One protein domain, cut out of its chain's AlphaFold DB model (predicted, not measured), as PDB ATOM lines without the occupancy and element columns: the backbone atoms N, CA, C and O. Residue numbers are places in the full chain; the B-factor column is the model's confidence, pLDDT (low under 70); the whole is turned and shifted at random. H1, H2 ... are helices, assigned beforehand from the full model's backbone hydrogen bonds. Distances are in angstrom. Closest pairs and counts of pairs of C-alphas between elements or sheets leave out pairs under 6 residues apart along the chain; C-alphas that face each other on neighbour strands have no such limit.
ATOM      1  N   MET A  81     274.128 221.791 157.568       85.50
ATOM      2  CA  MET A  81     272.813 221.276 157.176       85.50
ATOM      3  C   MET A  81     271.784 221.393 158.308       85.50
ATOM      4  O   MET A  81     270.625 221.732 158.070       85.50
ATOM      5  N   VAL A  82     272.193 221.130 159.553       84.81
ATOM      6  CA  VAL A  82     271.326 221.299 160.727       84.81
ATOM      7  C   VAL A  82     271.022 222.775 160.978       84.81
ATOM      8  O   VAL A  82     269.879 223.101 161.290       84.81
ATOM      9  N   LEU A  83     272.006 223.667 160.853       86.88
ATOM     10  CA  LEU A  83     271.797 225.107 161.011       86.88
ATOM     11  C   LEU A  83     270.870 225.655 159.925       86.88
ATOM     12  O   LEU A  83     269.904 226.335 160.254       86.88
ATOM     13  N   ASP A  84     271.088 225.273 158.668       87.19
ATOM     14  CA  ASP A  84     270.232 225.653 157.546       87.19
ATOM     15  C   ASP A  84     268.803 225.123 157.738       87.19
ATOM     16  O   ASP A  84     267.825 225.853 157.574       87.19
ATOM     17  N   TYR A  85     268.651 223.882 158.208       83.62
ATOM     18  CA  TYR A  85     267.347 223.349 158.601       83.62
ATOM     19  C   TYR A  85     266.691 224.191 159.706       83.62
ATOM     20  O   TYR A  85     265.519 224.557 159.592       83.62
ATOM     21  N   LEU A  86     267.422 224.517 160.773       83.31
ATOM     22  CA  LEU A  86     266.899 225.297 161.898       83.31
ATOM     23  C   LEU A  86     266.535 226.734 161.506       83.31
ATOM     24  O   LEU A  86     265.554 227.258 162.034       83.31
ATOM     25  N   ASP A  87     267.259 227.336 160.564       85.50
ATOM     26  CA  ASP A  87     266.969 228.673 160.039       85.50
ATOM     27  C   ASP A  87     265.662 228.706 159.228       85.50
ATOM     28  O   ASP A  87     264.947 229.713 159.225       85.50
ATOM     29  N   HIS A  88     265.297 227.592 158.587       82.31
ATOM     30  CA  HIS A  88     264.106 227.494 157.740       82.31
ATOM     31  C   HIS A  88     262.883 226.872 158.438       82.31
ATOM     32  O   HIS A  88     261.756 226.978 157.940       82.31
ATOM     33  N   VAL A  89     263.058 226.233 159.597       82.06
ATOM     34  CA  VAL A  89     261.967 225.562 160.315       82.06
ATOM     35  C   VAL A  89     261.197 226.530 161.199       82.06
ATOM     36  O   VAL A  89     261.734 227.225 162.057       82.06
ATOM     37  N   HIS A  90     259.869 226.509 161.065       82.31
ATOM     38  CA  HIS A  90     259.008 227.264 161.965       82.31
ATOM     39  C   HIS A  90     259.152 226.744 163.416       82.31
ATOM     40  O   HIS A  90     258.949 225.545 163.645       82.31
ATOM     41  N   PRO A  91     259.381 227.608 164.431       83.06
ATOM     42  CA  PRO A  91     259.631 227.183 165.816       83.06
ATOM     43  C   PRO A  91     258.552 226.269 166.410       83.06
ATOM     44  O   PRO A  91     258.848 225.359 167.178       83.06
ATOM     45  N   ALA A  92     257.286 226.475 166.033       82.00
ATOM     46  CA  ALA A  92     256.189 225.608 166.472       82.00
ATOM     47  C   ALA A  92     256.291 224.173 165.918       82.00
ATOM     48  O   ALA A  92     255.959 223.227 166.625       82.00
ATOM     49  N   SER A  93     256.784 223.996 164.688       82.06
ATOM     50  CA  SER A  93     257.005 222.664 164.112       82.06
ATOM     51  C   SER A  93     258.131 221.938 164.842       82.06
ATOM     52  O   SER A  93     257.985 220.763 165.172       82.06
ATOM     53  N   LEU A  94     259.214 222.654 165.163       84.69
ATOM     54  CA  LEU A  94     260.302 222.122 165.982       84.69
ATOM     55  C   LEU A  94     259.804 221.723 167.380       84.69
ATOM     56  O   LEU A  94     260.103 220.629 167.855       84.69
ATOM     57  N   LEU A  95     258.992 222.569 168.022       86.12
ATOM     58  CA  LEU A  95     258.424 222.278 169.339       86.12
ATOM     59  C   LEU A  95     257.552 221.014 169.328       86.12
ATOM     60  O   LEU A  95     257.675 220.194 170.235       86.12
ATOM     61  N   ASN A  96     256.722 220.822 168.297       87.31
ATOM     62  CA  ASN A  96     255.912 219.609 168.149       87.31
ATOM     63  C   ASN A  96     256.785 218.353 168.020       87.31
ATOM     64  O   ASN A  96     256.493 217.337 168.649       87.31
ATOM     65  N   GLN A  97     257.871 218.415 167.242       88.88
ATOM     66  CA  GLN A  97     258.805 217.292 167.098       88.88
ATOM     67  C   GLN A  97     259.501 216.966 168.426       88.88
ATOM     68  O   GLN A  97     259.515 215.811 168.849       88.88
ATOM     69  N   ILE A  98     260.017 217.983 169.123       91.56
ATOM     70  CA  ILE A  98     260.658 217.816 170.435       91.56
ATOM     71  C   ILE A  98     259.666 217.227 171.444       91.56
ATOM     72  O   ILE A  98     260.003 216.293 172.173       91.56
ATOM     73  N   MET A  99     258.431 217.732 171.477       93.12
ATOM     74  CA  MET A  99     257.396 217.234 172.380       93.12
ATOM     75  C   MET A  99     257.040 215.773 172.083       93.12
ATOM     76  O   MET A  99     256.948 214.961 173.003       93.12
ATOM     77  N   ALA A 100     256.910 215.411 170.806       93.88
ATOM     78  CA  ALA A 100     256.658 214.038 170.384       93.88
ATOM     79  C   ALA A 100     257.753 213.072 170.863       93.88
ATOM     80  O   ALA A 100     257.452 212.004 171.411       93.88
ATOM     81  N   VAL A 101     259.022 213.464 170.713       94.94
ATOM     82  CA  VAL A 101     260.165 212.682 171.201       94.94
ATOM     83  C   VAL A 101     260.133 212.574 172.725       94.94
ATOM     84  O   VAL A 101     260.207 211.465 173.255       94.94
ATOM     85  N   ASN A 102     259.950 213.687 173.435       96.56
ATOM     86  CA  ASN A 102     259.954 213.712 174.898       96.56
ATOM     87  C   ASN A 102     258.846 212.843 175.504       96.56
ATOM     88  O   ASN A 102     259.125 212.046 176.399       96.56
ATOM     89  N   LEU A 103     257.612 212.934 175.000       96.38
ATOM     90  CA  LEU A 103     256.501 212.105 175.481       96.38
ATOM     91  C   LEU A 103     256.761 210.612 175.228       96.38
ATOM     92  O   LEU A 103     256.561 209.781 176.119       96.38
ATOM     93  N   SER A 104     257.265 210.270 174.037       96.38
ATOM     94  CA  SER A 104     257.587 208.885 173.669       96.38
ATOM     95  C   SER A 104     258.693 208.303 174.553       96.38
ATOM     96  O   SER A 104     258.559 207.193 175.079       96.38
ATOM     97  N   MET A 105     259.765 209.070 174.761       97.12
ATOM     98  CA  MET A 105     260.901 208.677 175.594       97.12
ATOM     99  C   MET A 105     260.511 208.552 177.060       97.12
ATOM    100  O   MET A 105     260.880 207.579 177.718       97.12
ATOM    101  N   ALA A 106     259.726 209.490 177.581       96.81
ATOM    102  CA  ALA A 106     259.328 209.466 178.978       96.81
ATOM    103  C   ALA A 106     258.401 208.271 179.281       96.81
ATOM    104  O   ALA A 106     258.611 207.562 180.268       96.81
ATOM    105  N   TYR A 107     257.464 207.944 178.382       97.19
ATOM    106  CA  TYR A 107     256.705 206.692 178.465       97.19
ATOM    107  C   TYR A 107     257.619 205.455 178.431       97.19
ATOM    108  O   TYR A 107     257.454 204.546 179.251       97.19
ATOM    109  N   PHE A 108     258.587 205.410 177.509       97.31
ATOM    110  CA  PHE A 108     259.524 204.291 177.396       97.31
ATOM    111  C   PHE A 108     260.327 204.093 178.687       97.31
ATOM    112  O   PHE A 108     260.360 202.981 179.217       97.31
ATOM    113  N   HIS A 109     260.904 205.159 179.242       97.06
ATOM    114  CA  HIS A 109     261.666 205.100 180.489       97.06
ATOM    115  C   HIS A 109     260.823 204.606 181.665       97.06
ATOM    116  O   HIS A 109     261.246 203.688 182.372       97.06
ATOM    117  N   LEU A 110     259.611 205.144 181.843       96.25
ATOM    118  CA  LEU A 110     258.706 204.699 182.908       96.25
ATOM    119  C   LEU A 110     258.319 203.226 182.742       96.25
ATOM    120  O   LEU A 110     258.285 202.473 183.717       96.25
ATOM    121  N   ARG A 111     258.079 202.778 181.506       96.69
ATOM    122  CA  ARG A 111     257.758 201.379 181.221       96.69
ATOM    123  C   ARG A 111     258.933 200.446 181.509       96.69
ATOM    124  O   ARG A 111     258.725 199.417 182.144       96.69
ATOM    125  N   VAL A 112     260.147 200.791 181.080       95.75
ATOM    126  CA  VAL A 112     261.356 199.994 181.354       95.75
ATOM    127  C   VAL A 112     261.624 199.919 182.856       95.75
ATOM    128  O   VAL A 112     261.842 198.829 183.385       95.75
ATOM    129  N   ALA A 113     261.522 201.044 183.570       94.19
ATOM    130  CA  ALA A 113     261.667 201.072 185.023       94.19
ATOM    131  C   ALA A 113     260.637 200.163 185.720       94.19
ATOM    132  O   ALA A 113     260.985 199.401 186.623       94.19
ATOM    133  N   ALA A 114     259.380 200.187 185.267       93.81
ATOM    134  CA  ALA A 114     258.325 199.337 185.810       93.81
ATOM    135  C   ALA A 114     258.528 197.842 185.517       93.81
ATOM    136  O   ALA A 114     258.207 197.014 186.369       93.81
ATOM    137  N   VAL A 115     259.061 197.488 184.342       93.31
ATOM    138  CA  VAL A 115     259.413 196.100 183.996       93.31
ATOM    139  C   VAL A 115     260.532 195.595 184.903       93.31
ATOM    140  O   VAL A 115     260.375 194.554 185.537       93.31
ATOM    141  N   ASN A 116     261.622 196.356 185.014       89.69
ATOM    142  CA  ASN A 116     262.812 195.953 185.766       89.69
ATOM    143  C   ASN A 116     262.528 195.755 187.262       89.69
ATOM    144  O   ASN A 116     263.123 194.889 187.892       89.69
ATOM    145  N   ALA A 117     261.602 196.532 187.826       88.69
ATOM    146  CA  ALA A 117     261.201 196.426 189.228       88.69
ATOM    147  C   ALA A 117     259.968 195.520 189.459       88.69
ATOM    148  O   ALA A 117     259.362 195.571 190.527       88.69
ATOM    149  N   GLU A 118     259.565 194.716 188.465       93.50
ATOM    150  CA  GLU A 118     258.389 193.826 188.508       93.50
ATOM    151  C   GLU A 118     257.062 194.529 188.879       93.50
ATOM    152  O   GLU A 118     256.093 193.899 189.317       93.50
ATOM    153  N   LEU A 119     256.978 195.847 188.670       93.69
ATOM    154  CA  LEU A 119     255.830 196.671 189.061       93.69
ATOM    155  C   LEU A 119     254.594 196.391 188.208       93.69
ATOM    156  O   LEU A 119     253.481 196.687 188.632       93.69
ATOM    157  N   LEU A 120     254.763 195.774 187.035       94.38
ATOM    158  CA  LEU A 120     253.654 195.377 186.162       94.38
ATOM    159  C   LEU A 120     252.700 194.364 186.814       94.38
ATOM    160  O   LEU A 120     251.552 194.243 186.393       94.38
ATOM    161  N   ARG A 121     253.133 193.664 187.872       94.75
ATOM    162  CA  ARG A 121     252.251 192.803 188.680       94.75
ATOM    163  C   ARG A 121     251.238 193.609 189.502       94.75
ATOM    164  O   ARG A 121     250.194 193.083 189.885       94.75
ATOM    165  N   ILE A 122     251.508 194.891 189.753       95.62
ATOM    166  CA  ILE A 122     250.606 195.801 190.459       95.62
ATOM    167  C   ILE A 122     249.623 196.390 189.446       95.62
ATOM    168  O   ILE A 122     249.962 197.263 188.650       95.62
ATOM    169  N   ARG A 123     248.356 195.970 189.521       95.19
ATOM    170  CA  ARG A 123     247.316 196.351 188.542       95.19
ATOM    171  C   ARG A 123     247.105 197.863 188.392       95.19
ATOM    172  O   ARG A 123     246.713 198.307 187.320       95.19
ATOM    173  N   VAL A 124     247.335 198.655 189.450       95.31
ATOM    174  CA  VAL A 124     247.236 200.129 189.366       95.31
ATOM    175  C   VAL A 124     248.317 200.681 188.434       95.31
ATOM    176  O   VAL A 124     248.009 201.528 187.604       95.31
ATOM    177  N   VAL A 125     249.548 200.168 188.527       96.62
ATOM    178  CA  VAL A 125     250.679 200.601 187.694       96.62
ATOM    179  C   VAL A 125     250.474 200.182 186.242       96.62
ATOM    180  O   VAL A 125     250.611 201.015 185.354       96.62
ATOM    181  N   ASP A 126     250.080 198.928 185.991       96.19
ATOM    182  CA  ASP A 126     249.777 198.458 184.628       96.19
ATOM    183  C   ASP A 126     248.660 199.293 183.978       96.19
ATOM    184  O   ASP A 126     248.773 199.717 182.827       96.19
ATOM    185  N   LYS A 127     247.601 199.607 184.736       96.44
ATOM    186  CA  LYS A 127     246.526 200.486 184.263       96.44
ATOM    187  C   LYS A 127     247.034 201.899 183.951       96.44
ATOM    188  O   LYS A 127     246.674 202.429 182.904       96.44
ATOM    189  N   ALA A 128     247.851 202.488 184.825       97.00
ATOM    190  CA  ALA A 128     248.414 203.824 184.622       97.00
ATOM    191  C   ALA A 128     249.312 203.877 183.372       97.00
ATOM    192  O   ALA A 128     249.131 204.744 182.524       97.00
ATOM    193  N   LEU A 129     250.190 202.886 183.180       97.50
ATOM    194  CA  LEU A 129     251.047 202.787 181.993       97.50
ATOM    195  C   LEU A 129     250.255 202.607 180.694       97.50
ATOM    196  O   LEU A 129     250.629 203.175 179.669       97.50
ATOM    197  N   LYS A 130     249.161 201.832 180.714       97.50
ATOM    198  CA  LYS A 130     248.254 201.712 179.560       97.50
ATOM    199  C   LYS A 130     247.590 203.047 179.237       97.50
ATOM    200  O   LYS A 130     247.624 203.468 178.088       97.50
ATOM    201  N   GLN A 131     247.073 203.742 180.250       97.50
ATOM    202  CA  GLN A 131     246.488 205.072 180.073       97.50
ATOM    203  C   GLN A 131     247.511 206.072 179.523       97.50
ATOM    204  O   GLN A 131     247.200 206.783 178.572       97.50
ATOM    205  N   LEU A 132     248.736 206.089 180.055       98.06
ATOM    206  CA  LEU A 132     249.817 206.927 179.543       98.06
ATOM    207  C   LEU A 132     250.132 206.611 178.078       98.06
ATOM    208  O   LEU A 132     250.270 207.534 177.278       98.06
ATOM    209  N   LYS A 133     250.203 205.326 177.706       98.00
ATOM    210  CA  LYS A 133     250.418 204.908 176.315       98.00
ATOM    211  C   LYS A 133     249.327 205.458 175.397       98.00
ATOM    212  O   LYS A 133     249.645 206.048 174.370       98.00
ATOM    213  N   ASP A 134     248.065 205.271 175.771       98.25
ATOM    214  CA  ASP A 134     246.921 205.674 174.950       98.25
ATOM    215  C   ASP A 134     246.874 207.201 174.780       98.25
ATOM    216  O   ASP A 134     246.689 207.698 173.668       98.25
ATOM    217  N   ARG A 135     247.119 207.955 175.863       98.00
ATOM    218  CA  ARG A 135     247.188 209.427 175.845       98.00
ATOM    219  C   ARG A 135     248.366 209.940 175.021       98.00
ATOM    220  O   ARG A 135     248.182 210.823 174.190       98.00
ATOM    221  N   THR A 136     249.544 209.342 175.193       97.94
ATOM    222  CA  THR A 136     250.746 209.684 174.417       97.94
ATOM    223  C   THR A 136     250.510 209.431 172.933       97.94
ATOM    224  O   THR A 136     250.731 210.320 172.119       97.94
ATOM    225  N   GLN A 137     249.981 208.261 172.563       97.62
ATOM    226  CA  GLN A 137     249.693 207.944 171.164       97.62
ATOM    227  C   GLN A 137     248.660 208.901 170.562       97.62
ATOM    228  O   GLN A 137     248.801 209.315 169.413       97.62
ATOM    229  N   HIS A 138     247.633 209.271 171.329       97.62
ATOM    230  CA  HIS A 138     246.644 210.246 170.889       97.62
ATOM    231  C   HIS A 138     247.276 211.622 170.622       97.62
ATOM    232  O   HIS A 138     247.055 212.184 169.549       97.62
ATOM    233  N   ALA A 139     248.118 212.115 171.537       96.62
ATOM    234  CA  ALA A 139     248.854 213.366 171.364       96.62
ATOM    235  C   ALA A 139     249.778 213.325 170.133       96.62
ATOM    236  O   ALA A 139     249.751 214.240 169.311       96.62
ATOM    237  N   LEU A 140     250.532 212.235 169.949       95.88
ATOM    238  CA  LEU A 140     251.413 212.033 168.792       95.88
ATOM    239  C   LEU A 140     250.646 212.049 167.467       95.88
ATOM    240  O   LEU A 140     251.078 212.692 166.512       95.88
ATOM    241  N   ASN A 141     249.492 211.381 167.407       95.25
ATOM    242  CA  ASN A 141     248.662 211.354 166.204       95.25
ATOM    243  C   ASN A 141     248.154 212.759 165.837       95.25
ATOM    244  O   ASN A 141     248.140 213.114 164.658       95.25
ATOM    245  N   LEU A 142     247.758 213.560 166.832       93.56
ATOM    246  CA  LEU A 142     247.301 214.935 166.620       93.56
ATOM    247  C   LEU A 142     248.448 215.871 166.217       93.56
ATOM    248  O   LEU A 142     248.281 216.655 165.287       93.56
ATOM    249  N   MET A 143     249.627 215.745 166.833       91.19
ATOM    250  CA  MET A 143     250.811 216.513 166.429       91.19
ATOM    251  C   MET A 143     251.259 216.167 165.005       91.19
ATOM    252  O   MET A 143     251.558 217.065 164.225       91.19
ATOM    253  N   ASN A 144     251.250 214.884 164.628       90.25
ATOM    254  CA  ASN A 144     251.583 214.465 163.266       90.25
ATOM    255  C   ASN A 144     250.586 215.036 162.244       90.25
ATOM    256  O   ASN A 144     250.978 215.541 161.194       90.25
ATOM    257  N   ARG A 145     249.290 215.024 162.584       88.75
ATOM    258  CA  ARG A 145     248.238 215.653 161.778       88.75
ATOM    259  C   ARG A 145     248.500 217.154 161.584       88.75
ATOM    260  O   ARG A 145     248.369 217.653 160.468       88.75
ATOM    261  N   ASP A 146     248.885 217.858 162.645       86.31
ATOM    262  CA  ASP A 146     249.149 219.300 162.599       86.31
ATOM    263  C   ASP A 146     250.410 219.642 161.796       86.31
ATOM    264  O   ASP A 146     250.420 220.643 161.081       86.31
ATOM    265  N   VAL A 147     251.442 218.794 161.842       84.06
ATOM    266  CA  VAL A 147     252.629 218.939 160.988       84.06
ATOM    267  C   VAL A 147     252.242 218.783 159.519       84.06
ATOM    268  O   VAL A 147     252.503 219.697 158.743       84.06
ATOM    269  N   ILE A 148     251.544 217.700 159.150       82.25
ATOM    270  CA  ILE A 148     251.156 217.413 157.756       82.25
ATOM    271  C   ILE A 148     250.262 218.520 157.178       82.25
ATOM    272  O   ILE A 148     250.475 218.966 156.050       82.25
ATOM    273  N   HIS A 149     249.260 218.987 157.931       75.38
ATOM    274  CA  HIS A 149     248.352 220.035 157.452       75.38
ATOM    275  C   HIS A 149     248.955 221.442 157.517       75.38
ATOM    276  O   HIS A 149     248.577 222.296 156.713       75.38
ATOM    277  N   GLY A 150     249.898 221.690 158.430       66.12
ATOM    278  CA  GLY A 150     250.619 222.956 158.529       66.12
ATOM    279  C   GLY A 150     251.641 223.170 157.409       66.12
ATOM    280  O   GLY A 150     251.991 224.316 157.125       66.12
ATOM    281  N   THR A 151     252.097 222.095 156.757       57.38
ATOM    282  CA  THR A 151     253.115 222.135 155.695       57.38
ATOM    283  C   THR A 151     252.575 222.247 154.272       57.38
ATOM    284  O   THR A 151     253.387 222.440 153.379       57.38
ATOM    285  N   VAL A 152     251.260 222.154 154.015       54.38
ATOM    286  CA  VAL A 152     250.735 222.217 152.633       54.38
ATOM    287  C   VAL A 152     250.789 223.657 152.097       54.38
ATOM    288  O   VAL A 152     249.977 224.498 152.507       54.38
ATOM    289  N   HIS A 167     250.216 225.800 162.853       71.19
ATOM    290  CA  HIS A 167     251.251 224.824 163.202       71.19
ATOM    291  C   HIS A 167     250.941 224.008 164.463       71.19
ATOM    292  O   HIS A 167     251.628 223.029 164.726       71.19
ATOM    293  N   ALA A 168     249.932 224.394 165.248       81.12
ATOM    294  CA  ALA A 168     249.494 223.639 166.419       81.12
ATOM    295  C   ALA A 168     248.010 223.902 166.672       81.12
ATOM    296  O   ALA A 168     247.595 225.033 166.940       81.12
ATOM    297  N   SER A 169     247.204 222.854 166.578       87.62
ATOM    298  CA  SER A 169     245.793 222.897 166.918       87.62
ATOM    299  C   SER A 169     245.619 222.936 168.437       87.62
ATOM    300  O   SER A 169     246.368 222.320 169.196       87.62
ATOM    301  N   LEU A 170     244.577 223.630 168.901       89.25
ATOM    302  CA  LEU A 170     244.203 223.627 170.321       89.25
ATOM    303  C   LEU A 170     243.920 222.202 170.836       89.25
ATOM    304  O   LEU A 170     244.106 221.919 172.016       89.25
ATOM    305  N   GLU A 171     243.468 221.314 169.949       92.31
ATOM    306  CA  GLU A 171     243.230 219.904 170.247       92.31
ATOM    307  C   GLU A 171     244.542 219.162 170.541       92.31
ATOM    308  O   GLU A 171     244.627 218.480 171.559       92.31
ATOM    309  N   ALA A 172     245.579 219.345 169.712       92.00
ATOM    310  CA  ALA A 172     246.890 218.742 169.946       92.00
ATOM    311  C   ALA A 172     247.534 219.244 171.242       92.00
ATOM    312  O   ALA A 172     248.075 218.440 171.997       92.00
ATOM    313  N   ILE A 173     247.420 220.545 171.536       91.94
ATOM    314  CA  ILE A 173     247.938 221.130 172.784       91.94
ATOM    315  C   ILE A 173     247.264 220.478 173.999       91.94
ATOM    316  O   ILE A 173     247.950 219.960 174.873       91.94
ATOM    317  N   ARG A 174     245.927 220.406 174.016       95.75
ATOM    318  CA  ARG A 174     245.183 219.756 175.109       95.75
ATOM    319  C   ARG A 174     245.521 218.274 175.252       95.75
ATOM    320  O   ARG A 174     245.593 217.769 176.363       95.75
ATOM    321  N   ALA A 175     245.724 217.571 174.140       96.56
ATOM    322  CA  ALA A 175     246.130 216.172 174.182       96.56
ATOM    323  C   ALA A 175     247.543 215.994 174.763       96.56
ATOM    324  O   ALA A 175     247.789 215.005 175.451       96.56
ATOM    325  N   CYS A 176     248.454 216.944 174.516       96.25
ATOM    326  CA  CYS A 176     249.770 216.965 175.152       96.25
ATOM    327  C   CYS A 176     249.654 217.218 176.660       96.25
ATOM    328  O   CYS A 176     250.268 216.479 177.423       96.25
ATOM    329  N   ASP A 177     248.826 218.176 177.089       97.00
ATOM    330  CA  ASP A 177     248.568 218.431 178.515       97.00
ATOM    331  C   ASP A 177     248.010 217.176 179.212       97.00
ATOM    332  O   ASP A 177     248.554 216.724 180.219       97.00
ATOM    333  N   ASP A 178     247.005 216.527 178.613       97.88
ATOM    334  CA  ASP A 178     246.441 215.264 179.105       97.88
ATOM    335  C   ASP A 178     247.502 214.146 179.199       97.88
ATOM    336  O   ASP A 178     247.451 213.293 180.094       97.88
ATOM    337  N   ALA A 179     248.452 214.104 178.258       97.88
ATOM    338  CA  ALA A 179     249.557 213.150 178.281       97.88
ATOM    339  C   ALA A 179     250.566 213.476 179.395       97.88
ATOM    340  O   ALA A 179     251.023 212.555 180.073       97.88
ATOM    341  N   CYS A 180     250.865 214.756 179.634       97.88
ATOM    342  CA  CYS A 180     251.705 215.214 180.742       97.88
ATOM    343  C   CYS A 180     251.076 214.905 182.110       97.88
ATOM    344  O   CYS A 180     251.762 214.397 182.997       97.88
ATOM    345  N   ASP A 181     249.769 215.111 182.269       98.06
ATOM    346  CA  ASP A 181     249.043 214.751 183.492       98.06
ATOM    347  C   ASP A 181     249.068 213.236 183.734       98.06
ATOM    348  O   ASP A 181     249.340 212.764 184.845       98.06
ATOM    349  N   ALA A 182     248.837 212.445 182.679       97.88
ATOM    350  CA  ALA A 182     248.948 210.990 182.750       97.88
ATOM    351  C   ALA A 182     250.377 210.542 183.094       97.88
ATOM    352  O   ALA A 182     250.560 209.552 183.811       97.88
ATOM    353  N   LEU A 183     251.387 211.267 182.609       98.00
ATOM    354  CA  LEU A 183     252.789 211.000 182.889       98.00
ATOM    355  C   LEU A 183     253.106 211.226 184.367       98.00
ATOM    356  O   LEU A 183     253.601 210.306 185.020       98.00
ATOM    357  N   ALA A 184     252.731 212.385 184.910       97.56
ATOM    358  CA  ALA A 184     252.910 212.712 186.322       97.56
ATOM    359  C   ALA A 184     252.195 211.700 187.234       97.56
ATOM    360  O   ALA A 184     252.770 211.182 188.194       97.56
ATOM    361  N   ALA A 185     250.949 211.340 186.907       96.06
ATOM    362  CA  ALA A 185     250.201 210.336 187.659       96.06
ATOM    363  C   ALA A 185     250.877 208.951 187.624       96.06
ATOM    364  O   ALA A 185     250.924 208.248 188.640       96.06
ATOM    365  N   THR A 186     251.422 208.561 186.469       97.50
ATOM    366  CA  THR A 186     252.116 207.277 186.288       97.50
ATOM    367  C   THR A 186     253.438 207.241 187.046       97.50
ATOM    368  O   THR A 186     253.730 206.246 187.710       97.50
ATOM    369  N   GLU A 187     254.209 208.326 187.008       97.44
ATOM    370  CA  GLU A 187     255.445 208.473 187.774       97.44
ATOM    371  C   GLU A 187     255.179 208.326 189.277       97.44
ATOM    372  O   GLU A 187     255.785 207.478 189.936       97.44
ATOM    373  N   ILE A 188     254.190 209.054 189.810       95.75
ATOM    374  CA  ILE A 188     253.791 208.950 191.220       95.75
ATOM    375  C   ILE A 188     253.406 207.508 191.574       95.75
ATOM    376  O   ILE A 188     253.829 206.987 192.612       95.75
ATOM    377  N   ALA A 189     252.619 206.842 190.723       95.62
ATOM    378  CA  ALA A 189     252.216 205.458 190.943       95.62
ATOM    379  C   ALA A 189     253.424 204.508 190.974       95.62
ATOM    380  O   ALA A 189     253.495 203.650 191.860       95.62
ATOM    381  N   ILE A 190     254.386 204.673 190.064       96.44
ATOM    382  CA  ILE A 190     255.620 203.879 189.998       96.44
ATOM    383  C   ILE A 190     256.492 204.121 191.234       96.44
ATOM    384  O   ILE A 190     256.846 203.158 191.916       96.44
ATOM    385  N   CYS A 191     256.780 205.376 191.581       95.62
ATOM    386  CA  CYS A 191     257.620 205.724 192.729       95.62
ATOM    387  C   CYS A 191     257.031 205.205 194.047       95.62
ATOM    388  O   CYS A 191     257.738 204.590 194.853       95.62
ATOM    389  N   ARG A 192     255.719 205.388 194.260       95.38
ATOM    390  CA  ARG A 192     255.034 204.866 195.452       95.38
ATOM    391  C   ARG A 192     255.052 203.339 195.482       95.38
ATOM    392  O   ARG A 192     255.353 202.762 196.524       95.38
ATOM    393  N   SER A 193     254.786 202.684 194.350       95.88
ATOM    394  CA  SER A 193     254.835 201.219 194.237       95.88
ATOM    395  C   SER A 193     256.214 200.664 194.570       95.88
ATOM    396  O   SER A 193     256.322 199.718 195.344       95.88
ATOM    397  N   MET A 194     257.265 201.276 194.025       95.44
ATOM    398  CA  MET A 194     258.647 200.870 194.253       95.44
ATOM    399  C   MET A 194     259.034 201.026 195.729       95.44
ATOM    400  O   MET A 194     259.562 200.094 196.336       95.44
ATOM    401  N   SER A 195     258.691 202.165 196.340       94.44
ATOM    402  CA  SER A 195     258.925 202.409 197.769       94.44
ATOM    403  C   SER A 195     258.203 201.388 198.658       94.44
ATOM    404  O   SER A 195     258.771 200.873 199.624       94.44
ATOM    405  N   LEU A 196     256.954 201.054 198.315       92.94
ATOM    406  CA  LEU A 196     256.155 200.081 199.055       92.94
ATOM    407  C   LEU A 196     256.668 198.649 198.873       92.94
ATOM    408  O   LEU A 196     256.761 197.931 199.862       92.94
ATOM    409  N   LEU A 197     257.061 198.233 197.668       93.44
ATOM    410  CA  LEU A 197     257.634 196.899 197.448       93.44
ATOM    411  C   LEU A 197     258.982 196.716 198.143       93.44
ATOM    412  O   LEU A 197     259.260 195.625 198.632       93.44
ATOM    413  N   HIS A 198     259.786 197.774 198.271       91.44
ATOM    414  CA  HIS A 198     261.006 197.715 199.078       91.44
ATOM    415  C   HIS A 198     260.701 197.457 200.570       91.44
ATOM    416  O   HIS A 198     261.506 196.860 201.283       91.44
ATOM    417  N   LYS A 199     259.536 197.896 201.067       88.81
ATOM    418  CA  LYS A 199     259.072 197.620 202.441       88.81
ATOM    419  C   LYS A 199     258.343 196.275 202.562       88.81
ATOM    420  O   LYS A 199     258.410 195.649 203.616       88.81
ATOM    421  N   PHE A 200     257.664 195.839 201.503       90.06
ATOM    422  CA  PHE A 200     256.836 194.634 201.455       90.06
ATOM    423  C   PHE A 200     257.207 193.768 200.237       90.06
ATOM    424  O   PHE A 200     256.428 193.682 199.278       90.06
ATOM    425  N   PRO A 201     258.392 193.130 200.241       90.94
ATOM    426  CA  PRO A 201     258.869 192.368 199.091       90.94
ATOM    427  C   PRO A 201     257.903 191.227 198.749       90.94
ATOM    428  O   PRO A 201     257.420 190.519 199.633       90.94
ATOM    429  N   GLY A 202     257.584 191.078 197.460       90.44
ATOM    430  CA  GLY A 202     256.678 190.045 196.944       90.44
ATOM    431  C   GLY A 202     255.182 190.264 197.221       90.44
ATOM    432  O   GLY A 202     254.358 189.499 196.726       90.44
ATOM    433  N   GLN A 203     254.788 191.306 197.963       91.75
ATOM    434  CA  GLN A 203     253.386 191.531 198.344       91.75
ATOM    435  C   GLN A 203     252.641 192.482 197.392       91.75
ATOM    436  O   GLN A 203     252.082 193.498 197.811       91.75
ATOM    437  N   TYR A 204     252.594 192.153 196.099       93.50
ATOM    438  CA  TYR A 204     252.015 193.026 195.064       93.50
ATOM    439  C   TYR A 204     250.535 193.373 195.300       93.50
ATOM    440  O   TYR A 204     250.139 194.519 195.088       93.50
ATOM    441  N   ASP A 205     249.719 192.431 195.791       91.56
ATOM    442  CA  ASP A 205     248.295 192.672 196.077       91.56
ATOM    443  C   ASP A 205     248.089 193.643 197.247       91.56
ATOM    444  O   ASP A 205     247.172 194.467 197.231       91.56
ATOM    445  N   LEU A 206     248.956 193.580 198.264       90.44
ATOM    446  CA  LEU A 206     248.921 194.523 199.378       90.44
ATOM    447  C   LEU A 206     249.244 195.933 198.885       90.44
ATOM    448  O   LEU A 206     248.494 196.868 199.165       90.44
ATOM    449  N   VAL A 207     250.324 196.068 198.111       92.88
ATOM    450  CA  VAL A 207     250.739 197.348 197.524       92.88
ATOM    451  C   VAL A 207     249.648 197.902 196.606       92.88
ATOM    452  O   VAL A 207     249.300 199.075 196.706       92.88
ATOM    453  N   HIS A 208     249.028 197.056 195.779       92.81
ATOM    454  CA  HIS A 208     247.883 197.436 194.955       92.81
ATOM    455  C   HIS A 208     246.732 198.014 195.791       92.81
ATOM    456  O   HIS A 208     246.201 199.077 195.465       92.81
ATOM    457  N   ASN A 209     246.364 197.336 196.881       91.00
ATOM    458  CA  ASN A 209     245.290 197.777 197.766       91.00
ATOM    459  C   ASN A 209     245.634 199.068 198.521       91.00
ATOM    460  O   ASN A 209     244.734 199.868 198.757       91.00
ATOM    461  N   MET A 210     246.904 199.289 198.870       90.75
ATOM    462  CA  MET A 210     247.368 200.539 199.482       90.75
ATOM    463  C   MET A 210     247.300 201.716 198.505       90.75
ATOM    464  O   MET A 210     246.854 202.791 198.879       90.75
ATOM    465  N   LEU A 211     247.702 201.514 197.248       91.94
ATOM    466  CA  LEU A 211     247.731 202.577 196.235       91.94
ATOM    467  C   LEU A 211     246.349 202.965 195.711       91.94
ATOM    468  O   LEU A 211     246.166 204.081 195.236       91.94
ATOM    469  N   ARG A 212     245.390 202.034 195.736       90.25
ATOM    470  CA  ARG A 212     244.032 202.275 195.233       90.25
ATOM    471  C   ARG A 212     243.209 203.173 196.158       90.25
ATOM    472  O   ARG A 212     242.240 203.771 195.697       90.25
ATOM    473  N   ARG A 213     243.542 203.213 197.445       84.06
ATOM    474  CA  ARG A 213     242.713 203.844 198.470       84.06
ATOM    475  C   ARG A 213     243.156 205.271 198.744       84.06
ATOM    476  O   ARG A 213     244.346 205.571 198.744       84.06
ATOM    477  N   THR A 214     242.180 206.139 198.970       73.25
ATOM    478  CA  THR A 214     242.388 207.513 199.429       73.25
ATOM    479  C   THR A 214     242.626 207.531 200.941       73.25
ATOM    480  O   THR A 214     242.324 206.558 201.636       73.25
ATOM    481  N   ASP A 215     243.164 208.640 201.456       71.38
ATOM    482  CA  ASP A 215     243.743 208.782 202.807       71.38
ATOM    483  C   ASP A 215     242.808 208.451 203.998       71.38
ATOM    484  O   ASP A 215     243.241 208.486 205.147       71.38
ATOM    485  N   GLN A 216     241.535 208.114 203.762       73.19
ATOM    486  CA  GLN A 216     240.525 207.883 204.801       73.19
ATOM    487  C   GLN A 216     239.942 206.460 204.829       73.19
ATOM    488  O   GLN A 216     239.118 206.154 205.690       73.19
ATOM    489  N   GLU A 217     240.354 205.561 203.931       80.31
ATOM    490  CA  GLU A 217     239.783 204.211 203.881       80.31
ATOM    491  C   GLU A 217     240.583 203.183 204.699       80.31
ATOM    492  O   GLU A 217     241.787 202.994 204.520       80.31
ATOM    493  N   THR A 218     239.895 202.414 205.550       80.25
ATOM    494  CA  THR A 218     240.511 201.355 206.369       80.25
ATOM    495  C   THR A 218     240.982 200.175 205.519       80.25
ATOM    496  O   THR A 218     240.161 199.397 205.021       80.25
ATOM    497  N   ILE A 219     242.296 199.987 205.377       79.25
ATOM    498  CA  ILE A 219     242.881 198.872 204.619       79.25
ATOM    499  C   ILE A 219     242.672 197.557 205.380       79.25
ATOM    500  O   ILE A 219     243.260 197.327 206.437       79.25
ATOM    501  N   ALA A 220     241.863 196.660 204.817       78.62
ATOM    502  CA  ALA A 220     241.778 195.290 205.304       78.62
ATOM    503  C   ALA A 220     243.064 194.538 204.925       78.62
ATOM    504  O   ALA A 220     243.439 194.493 203.754       78.62
ATOM    505  N   LEU A 221     243.733 193.946 205.917       81.25
ATOM    506  CA  LEU A 221     244.987 193.206 205.754       81.25
ATOM    507  C   LEU A 221     244.745 191.704 205.969       81.25
ATOM    508  O   LEU A 221     245.005 191.194 207.063       81.25
ATOM    509  N   PRO A 222     244.234 190.970 204.962       76.75
ATOM    510  CA  PRO A 222     243.937 189.548 205.126       76.75
ATOM    511  C   PRO A 222     245.217 188.726 205.346       76.75
ATOM    512  O   PRO A 222     245.237 187.796 206.154       76.75
ATOM    513  N   ASN A 223     246.320 189.111 204.695       84.62
ATOM    514  CA  ASN A 223     247.578 188.376 204.754       84.62
ATOM    515  C   ASN A 223     248.286 188.562 206.123       84.62
ATOM    516  O   ASN A 223     248.614 189.696 206.494       84.62
ATOM    517  N   PRO A 224     248.549 187.484 206.894       86.75
ATOM    518  CA  PRO A 224     249.306 187.561 208.148       86.75
ATOM    519  C   PRO A 224     250.752 188.053 207.969       86.75
ATOM    520  O   PRO A 224     251.297 188.686 208.874       86.75
ATOM    521  N   GLU A 225     251.385 187.807 206.823       86.50
ATOM    522  CA  GLU A 225     252.731 188.312 206.530       86.50
ATOM    523  C   GLU A 225     252.729 189.819 206.294       86.50
ATOM    524  O   GLU A 225     253.579 190.522 206.833       86.50
ATOM    525  N   GLY A 226     251.739 190.337 205.563       82.12
ATOM    526  CA  GLY A 226     251.561 191.779 205.377       82.12
ATOM    527  C   GLY A 226     251.316 192.507 206.694       82.12
ATOM    528  O   GLY A 226     251.929 193.541 206.954       82.12
TER     529      GLY A 226
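AT A GLANCE: This is residues 81 to 152 and 167 to 226 of the 295 residues of the protein "Rab3 GTPase-activating protein catalytic subunit" of Grammatophora oceanica (UniProt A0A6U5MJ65). Three long helices, H4, H3 and H2, make an up-and-down bundle, each running against the one before, with short H5 at one end and H1 at the other. The printed part has 132 residues, with five named helices, H1 to H5 in order along the chain, holding 101 of them, and no named strand; its class is all helix, and it is a loose rod, radius of gyration of the C-alphas 19.4 A, spans 66 by 29 by 18 A.

IN THESE COORDINATES: H4, residues 170 to 199, is 43.9 A long and ends at C-alpha 199 (259.072, 197.620, 202.441). H3 is 123 to 150, 40.2 A; H2, 91 to 116, 37.2 A; H5, 204 to 212; H1, 81 to 88, from C-alpha 81 (272.813, 221.276, 157.176).

HOW THE PARTS SIT: H4 touches H3 at a shallow tilt of 24 degrees, opposite ways, C-alphas of Ala 175 and Ala 139 closest at 4.8 A. H2 and H3, a hairpin, touch at Ala 100 and Leu 140, C-alphas 5.8 A apart. H4, with residues 179 to 190 alone, touches H2, C-alphas of Ile 190 and Ala 114 closest at 6.7 A. H4, with residues 189 to 197 alone, touches H5 at a steep tilt of 48 degrees, C-alphas of Leu 196 and Val 207 closest at 6.3 A. H1 and H2 are only just apart, closest 8.4 A. In H1 to H5 every O i to N i+4 pair is within hydrogen-bond range.

THE WHOLE: Residues 153 to 166 are not printed; C-alphas 152 and 167 are 10.9 A apart. Residues 150 to 152 are under pLDDT 70.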